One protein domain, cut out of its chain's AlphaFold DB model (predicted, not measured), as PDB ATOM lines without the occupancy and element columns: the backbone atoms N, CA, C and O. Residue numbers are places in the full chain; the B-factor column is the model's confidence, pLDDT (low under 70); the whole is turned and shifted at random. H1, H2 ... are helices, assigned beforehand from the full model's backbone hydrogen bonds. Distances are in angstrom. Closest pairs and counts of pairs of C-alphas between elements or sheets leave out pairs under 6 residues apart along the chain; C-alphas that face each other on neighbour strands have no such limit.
ATOM      1  N   PRO A 517     100.272 121.834  79.311       88.88
ATOM      2  CA  PRO A 517     101.395 122.302  80.127       88.88
ATOM      3  C   PRO A 517     101.255 121.998  81.622       88.88
ATOM      4  O   PRO A 517     102.219 121.571  82.255       88.88
ATOM      5  N   THR A 518     100.047 122.129  82.177       89.06
ATOM      6  CA  THR A 518      99.750 121.799  83.580       89.06
ATOM      7  C   THR A 518     100.063 120.336  83.905       89.06
ATOM      8  O   THR A 518     100.688 120.042  84.924       89.06
ATOM      9  N   HIS A 519      99.682 119.406  83.023       90.94
ATOM     10  CA  HIS A 519      99.968 117.982  83.205       90.94
ATOM     11  C   HIS A 519     101.456 117.673  82.994       90.94
ATOM     12  O   HIS A 519     102.025 116.902  83.766       90.94
ATOM     13  N   LEU A 520     102.129 118.320  82.034       92.69
ATOM     14  CA  LEU A 520     103.585 118.196  81.872       92.69
ATOM     15  C   LEU A 520     104.347 118.631  83.128       92.69
ATOM     16  O   LEU A 520     105.291 117.952  83.529       92.69
ATOM     17  N   PHE A 521     103.924 119.714  83.785       92.94
ATOM     18  CA  PHE A 521     104.518 120.141  85.053       92.94
ATOM     19  C   PHE A 521     104.276 119.144  86.188       92.94
ATOM     20  O   PHE A 521     105.169 118.933  87.008       92.94
ATOM     21  N   ALA A 522     103.111 118.496  86.239       93.06
ATOM     22  CA  ALA A 522     102.867 117.420  87.200       93.06
ATOM     23  C   ALA A 522     103.821 116.231  86.971       93.06
ATOM     24  O   ALA A 522     104.417 115.728  87.925       93.06
ATOM     25  N   ILE A 523     104.041 115.838  85.710       94.12
ATOM     26  CA  ILE A 523     105.004 114.786  85.341       94.12
ATOM     27  C   ILE A 523     106.440 115.206  85.681       94.12
ATOM     28  O   ILE A 523     107.209 114.412  86.223       94.12
ATOM     29  N   ALA A 524     106.808 116.462  85.420       94.06
ATOM     30  CA  ALA A 524     108.126 116.991  85.760       94.06
ATOM     31  C   ALA A 524     108.379 116.970  87.277       94.06
ATOM     32  O   ALA A 524     109.445 116.543  87.713       94.06
ATOM     33  N   ARG A 525     107.393 117.354  88.098       93.50
ATOM     34  CA  ARG A 525     107.498 117.268  89.565       93.50
ATOM     35  C   ARG A 525     107.599 115.837  90.064       93.50
ATOM     36  O   ARG A 525     108.387 115.564  90.962       93.50
ATOM     37  N   TYR A 526     106.838 114.920  89.468       93.38
ATOM     38  CA  TYR A 526     106.977 113.496  89.757       93.38
ATOM     39  C   TYR A 526     108.419 113.022  89.510       93.38
ATOM     40  O   TYR A 526     109.007 112.378  90.374       93.38
ATOM     41  N   MET A 527     109.025 113.403  88.380       93.50
ATOM     42  CA  MET A 527     110.422 113.072  88.063       93.50
ATOM     43  C   MET A 527     111.416 113.648  89.077       93.50
ATOM     44  O   MET A 527     112.364 112.964  89.459       93.50
ATOM     45  N   ASP A 528     111.198 114.882  89.527       91.56
ATOM     46  CA  ASP A 528     112.038 115.530  90.538       91.56
ATOM     47  C   ASP A 528     111.951 114.794  91.886       91.56
ATOM     48  O   ASP A 528     112.971 114.410  92.458       91.56
ATOM     49  N   HIS A 529     110.736 114.450  92.329       90.56
ATOM     50  CA  HIS A 529     110.514 113.650  93.541       90.56
ATOM     51  C   HIS A 529     111.140 112.250  93.473       90.56
ATOM     52  O   HIS A 529     111.517 111.693  94.503       90.56
ATOM     53  N   LYS A 530     111.267 111.671  92.274       88.06
ATOM     54  CA  LYS A 530     111.949 110.389  92.039       88.06
ATOM     55  C   LYS A 530     113.470 110.525  91.869       88.06
ATOM     56  O   LYS A 530     114.119 109.579  91.440       88.06
ATOM     57  N   ASN A 531     114.055 111.672  92.226       88.25
ATOM     58  CA  ASN A 531     115.486 111.971  92.100       88.25
ATOM     59  C   ASN A 531     116.003 111.934  90.646       88.25
ATOM     60  O   ASN A 531     117.152 111.569  90.381       88.25
ATOM     61  N   HIS A 532     115.176 112.360  89.686       90.62
ATOM     62  CA  HIS A 532     115.556 112.536  88.280       90.62
ATOM     63  C   HIS A 532     115.448 114.005  87.827       90.62
ATOM     64  O   HIS A 532     114.713 114.331  86.890       90.62
ATOM     65  N   PRO A 533     116.230 114.909  88.436       89.62
ATOM     66  CA  PRO A 533     116.107 116.360  88.273       89.62
ATOM     67  C   PRO A 533     116.437 116.834  86.846       89.62
ATOM     68  O   PRO A 533     115.796 117.741  86.326       89.62
ATOM     69  N   VAL A 534     117.376 116.179  86.151       91.19
ATOM     70  CA  VAL A 534     117.716 116.499  84.748       91.19
ATOM     71  C   VAL A 534     116.561 116.145  83.801       91.19
ATOM     72  O   VAL A 534     116.265 116.880  82.857       91.19
ATOM     73  N   LYS A 535     115.862 115.032  84.067       93.38
ATOM     74  CA  LYS A 535     114.672 114.622  83.307       93.38
ATOM     75  C   LYS A 535     113.490 115.550  83.595       93.38
ATOM     76  O   LYS A 535     112.808 115.989  82.667       93.38
ATOM     77  N   ALA A 536     113.302 115.910  84.865       94.06
ATOM     78  CA  ALA A 536     112.323 116.903  85.298       94.06
ATOM     79  C   ALA A 536     112.539 118.255  84.603       94.06
ATOM     80  O   ALA A 536     111.599 118.817  84.042       94.06
ATOM     81  N   PHE A 537     113.784 118.737  84.553       94.62
ATOM     82  CA  PHE A 537     114.152 119.985  83.887       94.62
ATOM     83  C   PHE A 537     113.786 119.988  82.401       94.62
ATOM     84  O   PHE A 537     113.193 120.951  81.912       94.62
ATOM     85  N   ARG A 538     114.075 118.896  81.682       94.62
ATOM     86  CA  ARG A 538     113.735 118.779  80.257       94.62
ATOM     87  C   ARG A 538     112.223 118.851  80.019       94.62
ATOM     88  O   ARG A 538     111.796 119.558  79.109       94.62
ATOM     89  N   LEU A 539     111.416 118.167  80.834       94.00
ATOM     90  CA  LEU A 539     109.949 118.224  80.746       94.00
ATOM     91  C   LEU A 539     109.395 119.604  81.120       94.00
ATOM     92  O   LEU A 539     108.517 120.114  80.425       94.00
ATOM     93  N   ALA A 540     109.934 120.234  82.166       93.75
ATOM     94  CA  ALA A 540     109.558 121.587  82.572       93.75
ATOM     95  C   ALA A 540     109.857 122.613  81.464       93.75
ATOM     96  O   ALA A 540     109.018 123.457  81.156       93.75
ATOM     97  N   GLY A 541     111.014 122.500  80.806       92.12
ATOM     98  CA  GLY A 541     111.365 123.346  79.662       92.12
ATOM     99  C   GLY A 541     110.390 123.186  78.490       92.12
ATOM    100  O   GLY A 541     109.966 124.182  77.897       92.12
ATOM    101  N   LEU A 542     109.971 121.953  78.186       91.69
ATOM    102  CA  LEU A 542     108.934 121.697  77.180       91.69
ATOM    103  C   LEU A 542     107.589 122.310  77.595       91.69
ATOM    104  O   LEU A 542     106.976 123.007  76.793       91.69
ATOM    105  N   ALA A 543     107.161 122.162  78.849       91.12
ATOM    106  CA  ALA A 543     105.912 122.757  79.330       91.12
ATOM    107  C   ALA A 543     105.873 124.288  79.136       91.12
ATOM    108  O   ALA A 543     104.889 124.829  78.622       91.12
ATOM    109  N   ILE A 544     106.965 124.990  79.463       89.50
ATOM    110  CA  ILE A 544     107.078 126.449  79.278       89.50
ATOM    111  C   ILE A 544     107.036 126.821  77.798       89.50
ATOM    112  O   ILE A 544     106.285 127.715  77.405       89.50
ATOM    113  N   LYS A 545     107.790 126.103  76.960       86.69
ATOM    114  CA  LYS A 545     107.817 126.340  75.513       86.69
ATOM    115  C   LYS A 545     106.428 126.185  74.882       86.69
ATOM    116  O   LYS A 545     106.048 126.993  74.040       86.69
ATOM    117  N   HIS A 546     105.665 125.174  75.295       82.12
ATOM    118  CA  HIS A 546     104.340 124.882  74.742       82.12
ATOM    119  C   HIS A 546     103.261 125.850  75.253       82.12
ATOM    120  O   HIS A 546     102.314 126.145  74.527       82.12
ATOM    121  N   SER A 547     103.444 126.428  76.445       75.62
ATOM    122  CA  SER A 547     102.534 127.447  76.995       75.62
ATOM    123  C   SER A 547     102.558 128.769  76.213       75.62
ATOM    124  O   SER A 547     101.582 129.507  76.230       75.62
ATOM    125  N   SER A 548     103.652 129.069  75.503       62.25
ATOM    126  CA  SER A 548     103.796 130.291  74.694       62.25
ATOM    127  C   SER A 548     103.090 130.226  73.331       62.25
ATOM    128  O   SER A 548     102.904 131.263  72.699       62.25
ATOM    129  N   VAL A 549     102.756 129.026  72.841       50.75
ATOM    130  CA  VAL A 549     102.199 128.799  71.489       50.75
ATOM    131  C   VAL A 549     100.667 128.708  71.510       50.75
ATOM    132  O   VAL A 549     100.015 128.947  70.494       50.75
ATOM    133  N   ALA A 550     100.075 128.411  72.669       47.12
ATOM    134  CA  ALA A 550      98.632 128.337  72.854       47.12
ATOM    135  C   ALA A 550      98.023 129.748  72.952       47.12
ATOM    136  O   ALA A 550      97.795 130.286  74.032       47.12
ATOM    137  N   ASN A 551      97.767 130.375  71.802       45.91
ATOM    138  CA  ASN A 551      96.934 131.573  71.733       45.91
ATOM    139  C   ASN A 551      95.539 131.261  72.318       45.91
ATOM    140  O   ASN A 551      94.777 130.516  71.704       45.91
ATOM    141  N   ASN A 552      95.225 131.896  73.456       44.31
ATOM    142  CA  ASN A 552      93.901 132.124  74.071       44.31
ATOM    143  C   ASN A 552      93.478 131.341  75.329       44.31
ATOM    144  O   ASN A 552      92.408 131.660  75.840       44.31
ATOM    145  N   GLU A 553      94.288 130.467  75.933       46.41
ATOM    146  CA  GLU A 553      93.999 129.974  77.297       46.41
ATOM    147  C   GLU A 553      95.228 130.080  78.206       46.41
ATOM    148  O   GLU A 553      96.350 129.857  77.769       46.41
ATOM    149  N   SER A 554      94.987 130.530  79.444       53.50
ATOM    150  CA  SER A 554      95.929 130.862  80.528       53.50
ATOM    151  C   SER A 554      97.396 130.445  80.322       53.50
ATOM    152  O   SER A 554      97.699 129.256  80.254       53.50
ATOM    153  N   GLY A 555      98.314 131.424  80.330       61.62
ATOM    154  CA  GLY A 555      99.761 131.173  80.372       61.62
ATOM    155  C   GLY A 555     100.194 130.287  81.557       61.62
ATOM    156  O   GLY A 555      99.380 129.980  82.433       61.62
ATOM    157  N   PRO A 556     101.476 129.872  81.615       71.00
ATOM    158  CA  PRO A 556     101.939 128.930  82.632       71.00
ATOM    159  C   PRO A 556     101.687 129.492  84.035       71.00
ATOM    160  O   PRO A 556     101.831 130.699  84.261       71.00
ATOM    161  N   SER A 557     101.308 128.633  84.990       83.44
ATOM    162  CA  SER A 557     101.028 129.112  86.342       83.44
ATOM    163  C   SER A 557     102.292 129.723  86.953       83.44
ATOM    164  O   SER A 557     103.405 129.226  86.772       83.44
ATOM    165  N   VAL A 558     102.127 130.813  87.705       85.62
ATOM    166  CA  VAL A 558     103.251 131.516  88.346       85.62
ATOM    167  C   VAL A 558     104.062 130.563  89.234       85.62
ATOM    168  O   VAL A 558     105.290 130.612  89.245       85.62
ATOM    169  N   GLY A 559     103.384 129.643  89.930       86.44
ATOM    170  CA  GLY A 559     104.031 128.616  90.746       86.44
ATOM    171  C   GLY A 559     104.875 127.630  89.934       86.44
ATOM    172  O   GLY A 559     105.963 127.261  90.375       86.44
ATOM    173  N   ASP A 560     104.420 127.232  88.743       89.81
ATOM    174  CA  ASP A 560     105.174 126.341  87.851       89.81
ATOM    175  C   ASP A 560     106.438 127.009  87.309       89.81
ATOM    176  O   ASP A 560     107.504 126.393  87.308       89.81
ATOM    177  N   VAL A 561     106.345 128.283  86.918       89.12
ATOM    178  CA  VAL A 561     107.488 129.072  86.428       89.12
ATOM    179  C   VAL A 561     108.540 129.245  87.526       89.12
ATOM    180  O   VAL A 561     109.727 129.009  87.288       89.12
ATOM    181  N   HIS A 562     108.115 129.604  88.741       89.50
ATOM    182  CA  HIS A 562     109.024 129.733  89.882       89.50
ATOM    183  C   HIS A 562     109.710 128.410  90.223       89.50
ATOM    184  O   HIS A 562     110.924 128.387  90.427       89.50
ATOM    185  N   TRP A 563     108.954 127.310  90.257       91.94
ATOM    186  CA  TRP A 563     109.515 125.988  90.528       91.94
ATOM    187  C   TRP A 563     110.517 125.561  89.446       91.94
ATOM    188  O   TRP A 563     111.631 125.167  89.780       91.94
ATOM    189  N   ALA A 564     110.178 125.713  88.162       91.62
ATOM    190  CA  ALA A 564     111.058 125.339  87.053       91.62
ATOM    191  C   ALA A 564     112.378 126.122  87.058       91.62
ATOM    192  O   ALA A 564     113.444 125.558  86.809       91.62
ATOM    193  N   CYS A 565     112.322 127.414  87.384       89.62
ATOM    194  CA  CYS A 565     113.515 128.240  87.522       89.62
ATOM    195  C   CYS A 565     114.345 127.869  88.756       89.62
ATOM    196  O   CYS A 565     115.573 127.851  88.681       89.62
ATOM    197  N   GLY A 566     113.698 127.531  89.876       88.75
ATOM    198  CA  GLY A 566     114.376 127.017  91.068       88.75
ATOM    199  C   GLY A 566     115.107 125.700  90.797       88.75
ATOM    200  O   GLY A 566     116.272 125.560  91.166       88.75
ATOM    201  N   LEU A 567     114.464 124.775  90.079       89.69
ATOM    202  CA  LEU A 567     115.069 123.518  89.631       89.69
ATOM    203  C   LEU A 567     116.272 123.770  88.709       89.69
ATOM    204  O   LEU A 567     117.334 123.185  88.904       89.69
ATOM    205  N   ALA A 568     116.136 124.675  87.735       89.81
ATOM    206  CA  ALA A 568     117.227 125.036  86.832       89.81
ATOM    207  C   ALA A 568     118.425 125.648  87.581       89.81
ATOM    208  O   ALA A 568     119.569 125.291  87.312       89.81
ATOM    209  N   HIS A 569     118.164 126.517  88.563       86.50
ATOM    210  CA  HIS A 569     119.198 127.104  89.418       86.50
ATOM    211  C   HIS A 569     119.910 126.039  90.271       86.50
ATOM    212  O   HIS A 569     121.126 126.108  90.443       86.50
ATOM    213  N   ALA A 570     119.183 125.035  90.768       84.31
ATOM    214  CA  ALA A 570     119.766 123.925  91.520       84.31
ATOM    215  C   ALA A 570     120.652 123.003  90.658       84.31
ATOM    216  O   ALA A 570     121.612 122.435  91.176       84.31
ATOM    217  N   LEU A 571     120.351 122.865  89.361       84.81
ATOM    218  CA  LEU A 571     121.135 122.055  88.420       84.81
ATOM    219  C   LEU A 571     122.431 122.737  87.968       84.81
ATOM    220  O   LEU A 571     123.451 122.064  87.829       84.81
ATOM    221  N   GLY A 572     122.411 124.056  87.759       84.25
ATOM    222  CA  GLY A 572     123.603 124.802  87.363       84.25
ATOM    223  C   GLY A 572     123.320 126.086  86.584       84.25
ATOM    224  O   GLY A 572     122.199 126.379  86.167       84.25
ATOM    225  N   LYS A 573     124.376 126.880  86.355       82.06
ATOM    226  CA  LYS A 573     124.276 128.156  85.618       82.06
ATOM    227  C   LYS A 573     123.864 127.965  84.153       82.06
ATOM    228  O   LYS A 573     123.201 128.832  83.589       82.06
ATOM    229  N   THR A 574     124.264 126.856  83.537       86.25
ATOM    230  CA  THR A 574     123.973 126.508  82.139       86.25
ATOM    231  C   THR A 574     122.492 126.210  81.920       86.25
ATOM    232  O   THR A 574     121.864 126.770  81.021       86.25
ATOM    233  N   GLU A 575     121.914 125.388  82.788       87.81
ATOM    234  CA  GLU A 575     120.507 125.003  82.797       87.81
ATOM    235  C   GLU A 575     119.626 126.210  83.123       87.81
ATOM    236  O   GLU A 575     118.611 126.434  82.459       87.81
ATOM    237  N   LEU A 576     120.049 127.043  84.081       88.62
ATOM    238  CA  LEU A 576     119.374 128.295  84.410       88.62
ATOM    239  C   LEU A 576     119.337 129.265  83.225       88.62
ATOM    240  O   LEU A 576     118.273 129.788  82.907       88.62
ATOM    241  N   ALA A 577     120.465 129.477  82.540       88.75
ATOM    242  CA  ALA A 577     120.508 130.340  81.362       88.75
ATOM    243  C   ALA A 577     119.546 129.851  80.264       88.75
ATOM    244  O   ALA A 577     118.819 130.650  79.676       88.75
ATOM    245  N   HIS A 578     119.483 128.537  80.026       91.38
ATOM    246  CA  HIS A 578     118.543 127.957  79.065       91.38
ATOM    247  C   HIS A 578     117.079 128.163  79.482       91.38
ATOM    248  O   HIS A 578     116.255 128.582  78.669       91.38
ATOM    249  N   MET A 579     116.753 127.912  80.754       92.50
ATOM    250  CA  MET A 579     115.401 128.086  81.287       92.50
ATOM    251  C   MET A 579     114.938 129.545  81.222       92.50
ATOM    252  O   MET A 579     113.803 129.812  80.832       92.50
ATOM    253  N   ILE A 580     115.822 130.495  81.534       91.50
ATOM    254  CA  ILE A 580     115.536 131.932  81.439       91.50
ATOM    255  C   ILE A 580     115.125 132.312  80.016       91.50
ATOM    256  O   ILE A 580     114.121 133.001  79.841       91.50
ATOM    257  N   LEU A 581     115.832 131.821  78.995       91.50
ATOM    258  CA  LEU A 581     115.477 132.098  77.600       91.50
ATOM    259  C   LEU A 581     114.083 131.568  77.234       91.50
ATOM    260  O   LEU A 581     113.370 132.202  76.459       91.50
ATOM    261  N   LEU A 582     113.666 130.430  77.794       90.12
ATOM    262  CA  LEU A 582     112.313 129.904  77.590       90.12
ATOM    263  C   LEU A 582     111.260 130.750  78.321       90.12
ATOM    264  O   LEU A 582     110.233 131.086  77.733       90.12
ATOM    265  N   ILE A 583     111.525 131.130  79.575       89.88
ATOM    266  CA  ILE A 583     110.602 131.917  80.405       89.88
ATOM    267  C   ILE A 583     110.360 133.303  79.810       89.88
ATOM    268  O   ILE A 583     109.212 133.731  79.730       89.88
ATOM    269  N   VAL A 584     111.414 133.985  79.364       89.56
ATOM    270  CA  VAL A 584     111.331 135.335  78.780       89.56
ATOM    271  C   VAL A 584     110.418 135.373  77.552       89.56
ATOM    272  O   VAL A 584     109.726 136.363  77.329       89.56
ATOM    273  N   ASN A 585     110.370 134.287  76.780       86.88
ATOM    274  CA  ASN A 585     109.470 134.182  75.633       86.88
ATOM    275  C   ASN A 585     108.022 133.863  76.044       86.88
ATOM    276  O   ASN A 585     107.090 134.299  75.375       86.88
ATOM    277  N   ALA A 586     107.825 133.119  77.137       84.06
ATOM    278  CA  ALA A 586     106.513 132.632  77.564       84.06
ATOM    279  C   ALA A 586     105.773 133.560  78.548       84.06
ATOM    280  O   ALA A 586     104.547 133.509  78.632       84.06
ATOM    281  N   VAL A 587     106.485 134.392  79.316       86.00
ATOM    282  CA  VAL A 587     105.920 135.216  80.395       86.00
ATOM    283  C   VAL A 587     106.084 136.698  80.081       86.00
ATOM    284  O   VAL A 587     107.192 137.204  79.967       86.00
ATOM    285  N   GLN A 588     104.962 137.418  80.027       84.38
ATOM    286  CA  GLN A 588     104.930 138.869  79.784       84.38
ATOM    287  C   GLN A 588     104.528 139.682  81.027       84.38
ATOM    288  O   GLN A 588     104.391 140.901  80.959       84.38
ATOM    289  N   CYS A 589     104.294 139.019  82.164       86.75
ATOM    290  CA  CYS A 589     103.850 139.676  83.390       86.75
ATOM    291  C   CYS A 589     105.043 140.312  84.131       86.75
ATOM    292  O   CYS A 589     105.915 139.568  84.592       86.75
ATOM    293  N   PRO A 590     105.086 141.651  84.307       86.50
ATOM    294  CA  PRO A 590     106.245 142.331  84.889       86.50
ATOM    295  C   PRO A 590     106.569 141.871  86.314       86.50
ATOM    296  O   PRO A 590     107.725 141.610  86.627       86.50
ATOM    297  N   SER A 591     105.547 141.699  87.160       87.25
ATOM    298  CA  SER A 591     105.734 141.299  88.560       87.25
ATOM    299  C   SER A 591     106.301 139.885  88.706       87.25
ATOM    300  O   SER A 591     107.105 139.646  89.602       87.25
ATOM    301  N   VAL A 592     105.930 138.960  87.814       87.69
ATOM    302  CA  VAL A 592     106.453 137.583  87.810       87.69
ATOM    303  C   VAL A 592     107.926 137.575  87.408       87.69
ATOM    304  O   VAL A 592     108.731 136.917  88.058       87.69
ATOM    305  N   LEU A 593     108.300 138.336  86.373       89.44
ATOM    306  CA  LEU A 593     109.696 138.442  85.936       89.44
ATOM    307  C   LEU A 593     110.576 139.125  86.997       89.44
ATOM    308  O   LEU A 593     111.699 138.680  87.226       89.44
ATOM    309  N   SER A 594     110.061 140.153  87.681       87.69
ATOM    310  CA  SER A 594     110.735 140.802  88.814       87.69
ATOM    311  C   SER A 594     110.969 139.857  89.991       87.69
ATOM    312  O   SER A 594     112.084 139.803  90.509       87.69
ATOM    313  N   ASP A 595     109.944 139.104  90.407       87.31
ATOM    314  CA  ASP A 595     110.075 138.141  91.509       87.31
ATOM    315  C   ASP A 595     111.068 137.027  91.143       87.31
ATOM    316  O   ASP A 595     111.946 136.678  91.933       87.31
ATOM    317  N   LEU A 596     111.014 136.530  89.902       88.38
ATOM    318  CA  LEU A 596     111.966 135.544  89.390       88.38
ATOM    319  C   LEU A 596     113.410 136.052  89.441       88.38
ATOM    320  O   LEU A 596     114.303 135.343  89.902       88.38
ATOM    321  N   LEU A 597     113.632 137.291  88.997       87.56
ATOM    322  CA  LEU A 597     114.942 137.928  88.998       87.56
ATOM    323  C   LEU A 597     115.502 138.032  90.423       87.56
ATOM    324  O   LEU A 597     116.665 137.696  90.648       87.56
ATOM    325  N   HIS A 598     114.668 138.415  91.394       86.25
ATOM    326  CA  HIS A 598     115.062 138.447  92.799       86.25
ATOM    327  C   HIS A 598     115.413 137.046  93.320       86.25
ATOM    328  O   HIS A 598     116.489 136.848  93.888       86.25
ATOM    329  N   ARG A 599     114.567 136.042  93.053       84.19
ATOM    330  CA  ARG A 599     114.790 134.642  93.461       84.19
ATOM    331  C   ARG A 599     116.073 134.045  92.888       84.19
ATOM    332  O   ARG A 599     116.736 133.290  93.590       84.19
ATOM    333  N   CYS A 600     116.459 134.400  91.664       84.12
ATOM    334  CA  CYS A 600     117.723 133.957  91.066       84.12
ATOM    335  C   CYS A 600     118.963 134.471  91.817       84.12
ATOM    336  O   CYS A 600     120.012 133.834  91.762       84.12
ATOM    337  N   THR A 601     118.864 135.593  92.537       81.56
ATOM    338  CA  THR A 601     119.968 136.128  93.362       81.56
ATOM    339  C   THR A 601     120.021 135.543  94.776       81.56
ATOM    340  O   THR A 601     121.019 135.713  95.485       81.56
ATOM    341  N   LEU A 602     118.967 134.833  95.187       78.19
ATOM    342  CA  LEU A 602     118.899 134.109  96.452       78.19
ATOM    343  C   LEU A 602     119.454 132.689  96.273       78.19
ATOM    344  O   LEU A 602     119.315 132.075  95.217       78.19
ATOM    345  N   THR A 603     120.084 132.141  97.315       64.19
ATOM    346  CA  THR A 603     120.504 130.731  97.312       64.19
ATOM    347  C   THR A 603     119.260 129.839  97.211       64.19
ATOM    348  O   THR A 603     118.319 130.049  97.982       64.19
ATOM    349  N   PRO A 604     119.213 128.851  96.296       59.81
ATOM    350  CA  PRO A 604     118.048 127.990  96.150       59.81
ATOM    351  C   PRO A 604     117.828 127.179  97.436       59.81
ATOM    352  O   PRO A 604     118.725 126.482  97.908       59.81
ATOM    353  N   VAL A 605     116.630 127.286  98.015       53.53
ATOM    354  CA  VAL A 605     116.216 126.544  99.214       53.53
ATOM    355  C   VAL A 605     115.399 125.326  98.778       53.53
ATOM    356  O   VAL A 605     114.371 125.484  98.127       53.53
ATOM    357  N   GLY A 606     115.826 124.120  99.168       53.34
ATOM    358  CA  GLY A 606     114.948 122.941  99.204       53.34
ATOM    359  C   GLY A 606     114.971 121.959  98.023       53.34
ATOM    360  O   GLY A 606     114.154 121.047  98.031       53.34
ATOM    361  N   VAL A 607     115.887 122.067  97.053       49.84
ATOM    362  CA  VAL A 607     116.102 121.001  96.047       49.84
ATOM    363  C   VAL A 607     117.292 120.144  96.489       49.84
ATOM    364  O   VAL A 607     118.317 120.693  96.900       49.84
ATOM    365  N   ALA A 608     117.147 118.813  96.463       46.44
ATOM    366  CA  ALA A 608     118.195 117.870  96.854       46.44
ATOM    367  C   ALA A 608     119.523 118.228  96.166       46.44
ATOM    368  O   ALA A 608     119.572 118.421  94.956       46.44
ATOM    369  N   GLN A 609     120.605 118.360  96.936       51.91
ATOM    370  CA  GLN A 609     121.928 118.653  96.389       51.91
ATOM    371  C   GLN A 609     122.407 117.444  95.577       51.91
ATOM    372  O   GLN A 609     122.854 116.449  96.140       51.91
ATOM    373  N   ILE A 610     122.290 117.516  94.253       51.41
ATOM    374  CA  ILE A 610     122.571 116.376  93.366       51.41
ATOM    375  C   ILE A 610     124.077 116.189  93.116       51.41
ATOM    376  O   ILE A 610     124.482 115.174  92.557       51.41
ATOM    377  N   ASN A 611     124.945 117.108  93.561       44.62
ATOM    378  CA  ASN A 611     126.384 116.943  93.361       44.62
ATOM    379  C   ASN A 611     127.246 117.718  94.381       44.62
ATOM    380  O   ASN A 611     127.216 118.948  94.383       44.62
ATOM    381  N   PRO A 612     128.082 117.047  95.199       45.09
ATOM    382  CA  PRO A 612     129.089 117.708  96.038       45.09
ATOM    383  C   PRO A 612     130.328 118.186  95.259       45.09
ATOM    384  O   PRO A 612     131.153 118.900  95.824       45.09
ATOM    385  N   GLN A 613     130.501 117.769  93.993       45.09
ATOM    386  CA  GLN A 613     131.733 118.004  93.218       45.09
ATOM    387  C   GLN A 613     131.615 119.017  92.068       45.09
ATOM    388  O   GLN A 613     132.637 119.479  91.565       45.09
ATOM    389  N   SER A 614     130.406 119.429  91.675       48.06
ATOM    390  CA  SER A 614     130.221 120.639  90.867       48.06
ATOM    391  C   SER A 614     129.936 121.787  91.825       48.06
ATOM    392  O   SER A 614     128.959 121.706  92.565       48.06
ATOM    393  N   GLY A 615     130.802 122.806  91.850       46.34
ATOM    394  CA  GLY A 615     130.709 123.939  92.775       46.34
ATOM    395  C   GLY A 615     129.262 124.380  93.005       46.34
ATOM    396  O   GLY A 615     128.540 124.631  92.041       46.34
ATOM    397  N   GLY A 616     128.851 124.388  94.277       49.44
ATOM    398  CA  GLY A 616     127.468 124.617  94.702       49.44
ATOM    399  C   GLY A 616     126.867 125.928  94.177       49.44
ATOM    400  O   GLY A 616     127.573 126.727  93.555       49.44
ATOM    401  N   PRO A 617     125.565 126.177  94.427       52.53
ATOM    402  CA  PRO A 617     124.849 127.314  93.858       52.53
ATOM    403  C   PRO A 617     125.570 128.615  94.210       52.53
ATOM    404  O   PRO A 617     125.568 129.089  95.347       52.53
ATOM    405  N   THR A 618     126.267 129.157  93.218       59.12
ATOM    406  CA  THR A 618     127.061 130.370  93.352       59.12
ATOM    407  C   THR A 618     126.088 131.525  93.287       59.12
ATOM    408  O   THR A 618     125.383 131.674  92.293       59.12
ATOM    409  N   ARG A 619     126.035 132.322  94.358       64.06
ATOM    410  CA  ARG A 619     125.194 133.519  94.444       64.06
ATOM    411  C   ARG A 619     125.365 134.355  93.173       64.06
ATOM    412  O   ARG A 619     126.471 134.820  92.899       64.06
ATOM    413  N   LEU A 620     124.286 134.503  92.410       76.19
ATOM    414  CA  LEU A 620     124.276 135.312  91.198       76.19
ATOM    415  C   LEU A 620     124.113 136.788  91.559       76.19
ATOM    416  O   LEU A 620     123.432 137.155  92.519       76.19
ATOM    417  N   THR A 621     124.756 137.626  90.766       77.38
ATOM    418  CA  THR A 621     124.634 139.079  90.756       77.38
ATOM    419  C   THR A 621     123.834 139.507  89.534       77.38
ATOM    420  O   THR A 621     123.822 138.815  88.520       77.38
ATOM    421  N   TYR A 622     123.165 140.657  89.596       75.88
ATOM    422  CA  TYR A 622     122.374 141.150  88.461       75.88
ATOM    423  C   TYR A 622     123.228 141.414  87.201       75.88
ATOM    424  O   TYR A 622     122.709 141.354  86.091       75.88
ATOM    425  N   ASP A 623     124.540 141.620  87.360       73.56
ATOM    426  CA  ASP A 623     125.511 141.762  86.267       73.56
ATOM    427  C   ASP A 623     125.893 140.435  85.587       73.56
ATOM    428  O   ASP A 623     126.568 140.451  84.552       73.56
ATOM    429  N   ASP A 624     125.482 139.285  86.134       82.31
ATOM    430  CA  ASP A 624     125.795 137.992  85.533       82.31
ATOM    431  C   ASP A 624     125.145 137.868  84.141       82.31
ATOM    432  O   ASP A 624     123.942 138.110  83.978       82.31
ATOM    433  N   PRO A 625     125.898 137.413  83.121       81.88
ATOM    434  CA  PRO A 625     125.415 137.352  81.742       81.88
ATOM    435  C   PRO A 625     124.204 136.426  81.563       81.88
ATOM    436  O   PRO A 625     123.432 136.610  80.627       81.88
ATOM    437  N   CYS A 626     124.000 135.453  82.461       83.50
ATOM    438  CA  CYS A 626     122.835 134.568  82.431       83.50
ATOM    439  C   CYS A 626     121.523 135.264  82.833       83.50
ATOM    440  O   CYS A 626     120.464 134.827  82.390       83.50
ATOM    441  N   LEU A 627     121.578 136.335  83.636       86.25
ATOM    442  CA  LEU A 627     120.397 137.074  84.101       86.25
ATOM    443  C   LEU A 627     120.044 138.260  83.198       86.25
ATOM    444  O   LEU A 627     118.904 138.716  83.224       86.25
ATOM    445  N   GLN A 628     120.973 138.724  82.357       88.56
ATOM    446  CA  GLN A 628     120.749 139.857  81.450       88.56
ATOM    447  C   GLN A 628     119.493 139.705  80.565       88.56
ATOM    448  O   GLN A 628     118.712 140.654  80.505       88.56
ATOM    449  N   PRO A 629     119.198 138.536  79.950       91.12
ATOM    450  CA  PRO A 629     117.956 138.362  79.190       91.12
ATOM    451  C   PRO A 629     116.694 138.541  80.043       91.12
ATOM    452  O   PRO A 629     115.691 139.051  79.550       91.12
ATOM    453  N   LEU A 630     116.739 138.150  81.320       89.94
ATOM    454  CA  LEU A 630     115.617 138.297  82.249       89.94
ATOM    455  C   LEU A 630     115.424 139.755  82.683       89.94
ATOM    456  O   LEU A 630     114.285 140.215  82.752       89.94
ATOM    457  N   VAL A 631     116.518 140.486  82.929       90.38
ATOM    458  CA  VAL A 631     116.489 141.932  83.223       90.38
ATOM    459  C   VAL A 631     115.863 142.692  82.053       90.38
ATOM    460  O   VAL A 631     114.919 143.458  82.244       90.38
ATOM    461  N   GLU A 632     116.326 142.423  80.831       91.25
ATOM    462  CA  GLU A 632     115.800 143.054  79.615       91.25
ATOM    463  C   GLU A 632     114.321 142.717  79.379       91.25
ATOM    464  O   GLU A 632     113.512 143.589  79.053       91.25
ATOM    465  N   ALA A 633     113.924 141.463  79.597       90.81
ATOM    466  CA  ALA A 633     112.529 141.050  79.500       90.81
ATOM    467  C   ALA A 633     111.633 141.743  80.529       90.81
ATOM    468  O   ALA A 633     110.543 142.197  80.181       90.81
ATOM    469  N   ALA A 634     112.091 141.855  81.780       91.00
ATOM    470  CA  ALA A 634     111.358 142.539  82.837       91.00
ATOM    471  C   ALA A 634     111.162 144.021  82.486       91.00
ATOM    472  O   ALA A 634     110.031 144.507  82.522       91.00
ATOM    473  N   ILE A 635     112.224 144.713  82.057       91.88
ATOM    474  CA  ILE A 635     112.169 146.108  81.586       91.88
ATOM    475  C   ILE A 635     111.134 146.257  80.462       91.88
ATOM    476  O   ILE A 635     110.221 147.078  80.569       91.88
TER     477      ILE A 635
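Overview. This is residues 517 to 635 of the 704 residues of an uncharacterized protein of Paramuricea clavata (UniProt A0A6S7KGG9). Six helices, roughly side by side and running back and forth, stack into a flat slab: H1 at one edge, H2 next, H3 and H4 in the middle, H5 and H6 at the other edge. Loops around Asn 552 and Gln 613 make opposite ends of the longest axis. The printed part has 119 residues, six named helices, H1 to H6 in order, and no named strand: all helix. It is compact, radius of gyration of the C-alphas 13.6 A, spanning 44 by 34 by 18 A.

Along the chain. H1, residues 517 to 529, begins at C-alpha 517 (101.395, 122.302, 80.127) and is 18.4 A long. H2, 533 to 547, measures 20.8 A; H3, 558 to 571, 20.2 A; H4, 573 to 586, 20.0 A; H5, 590 to 601, 17.3 A. H6, 628 to 635, 10.6 A, ends at C-alpha 635 (112.169, 146.108, 81.586).

Arrangement. H1 to H4 form an up and down bundle, each running against the one before. H1 and H2, a hairpin, touch at 9 degrees, closest C-alphas Ala 524 and Ala 536, 4.2 A. H2 and H3 touch, Ala 540 to Ala 564, C-alphas 6.0 A, at a tilt of 37 degrees, only just steep. H3 touches H4, C-alphas of Ala 568 and Leu 576, 4.6 A, and H5, His 562 and Leu 596, 6.5 A. H6 touches H5, C-alphas of Leu 593 and Ala 634, 5.4 A, and residues 580 to 584 alone of H4, Val 584 and Ala 633, 5.9 A. H1 and H6 are apart. Every O i to N i+4 pair is within hydrogen-bond range in H1, H2, H3 and H6; H4 has 9 of 10, H5 7 of 8.

Size, cuts and confidence. The C-alphas farthest apart, Asn 552 and Gln 613, are 44.7 A apart. The printed part has no cut. The H5 to H6 link is long, 26 residues. pLDDT is under 70 in residues 548 to 555 and 603 to 619.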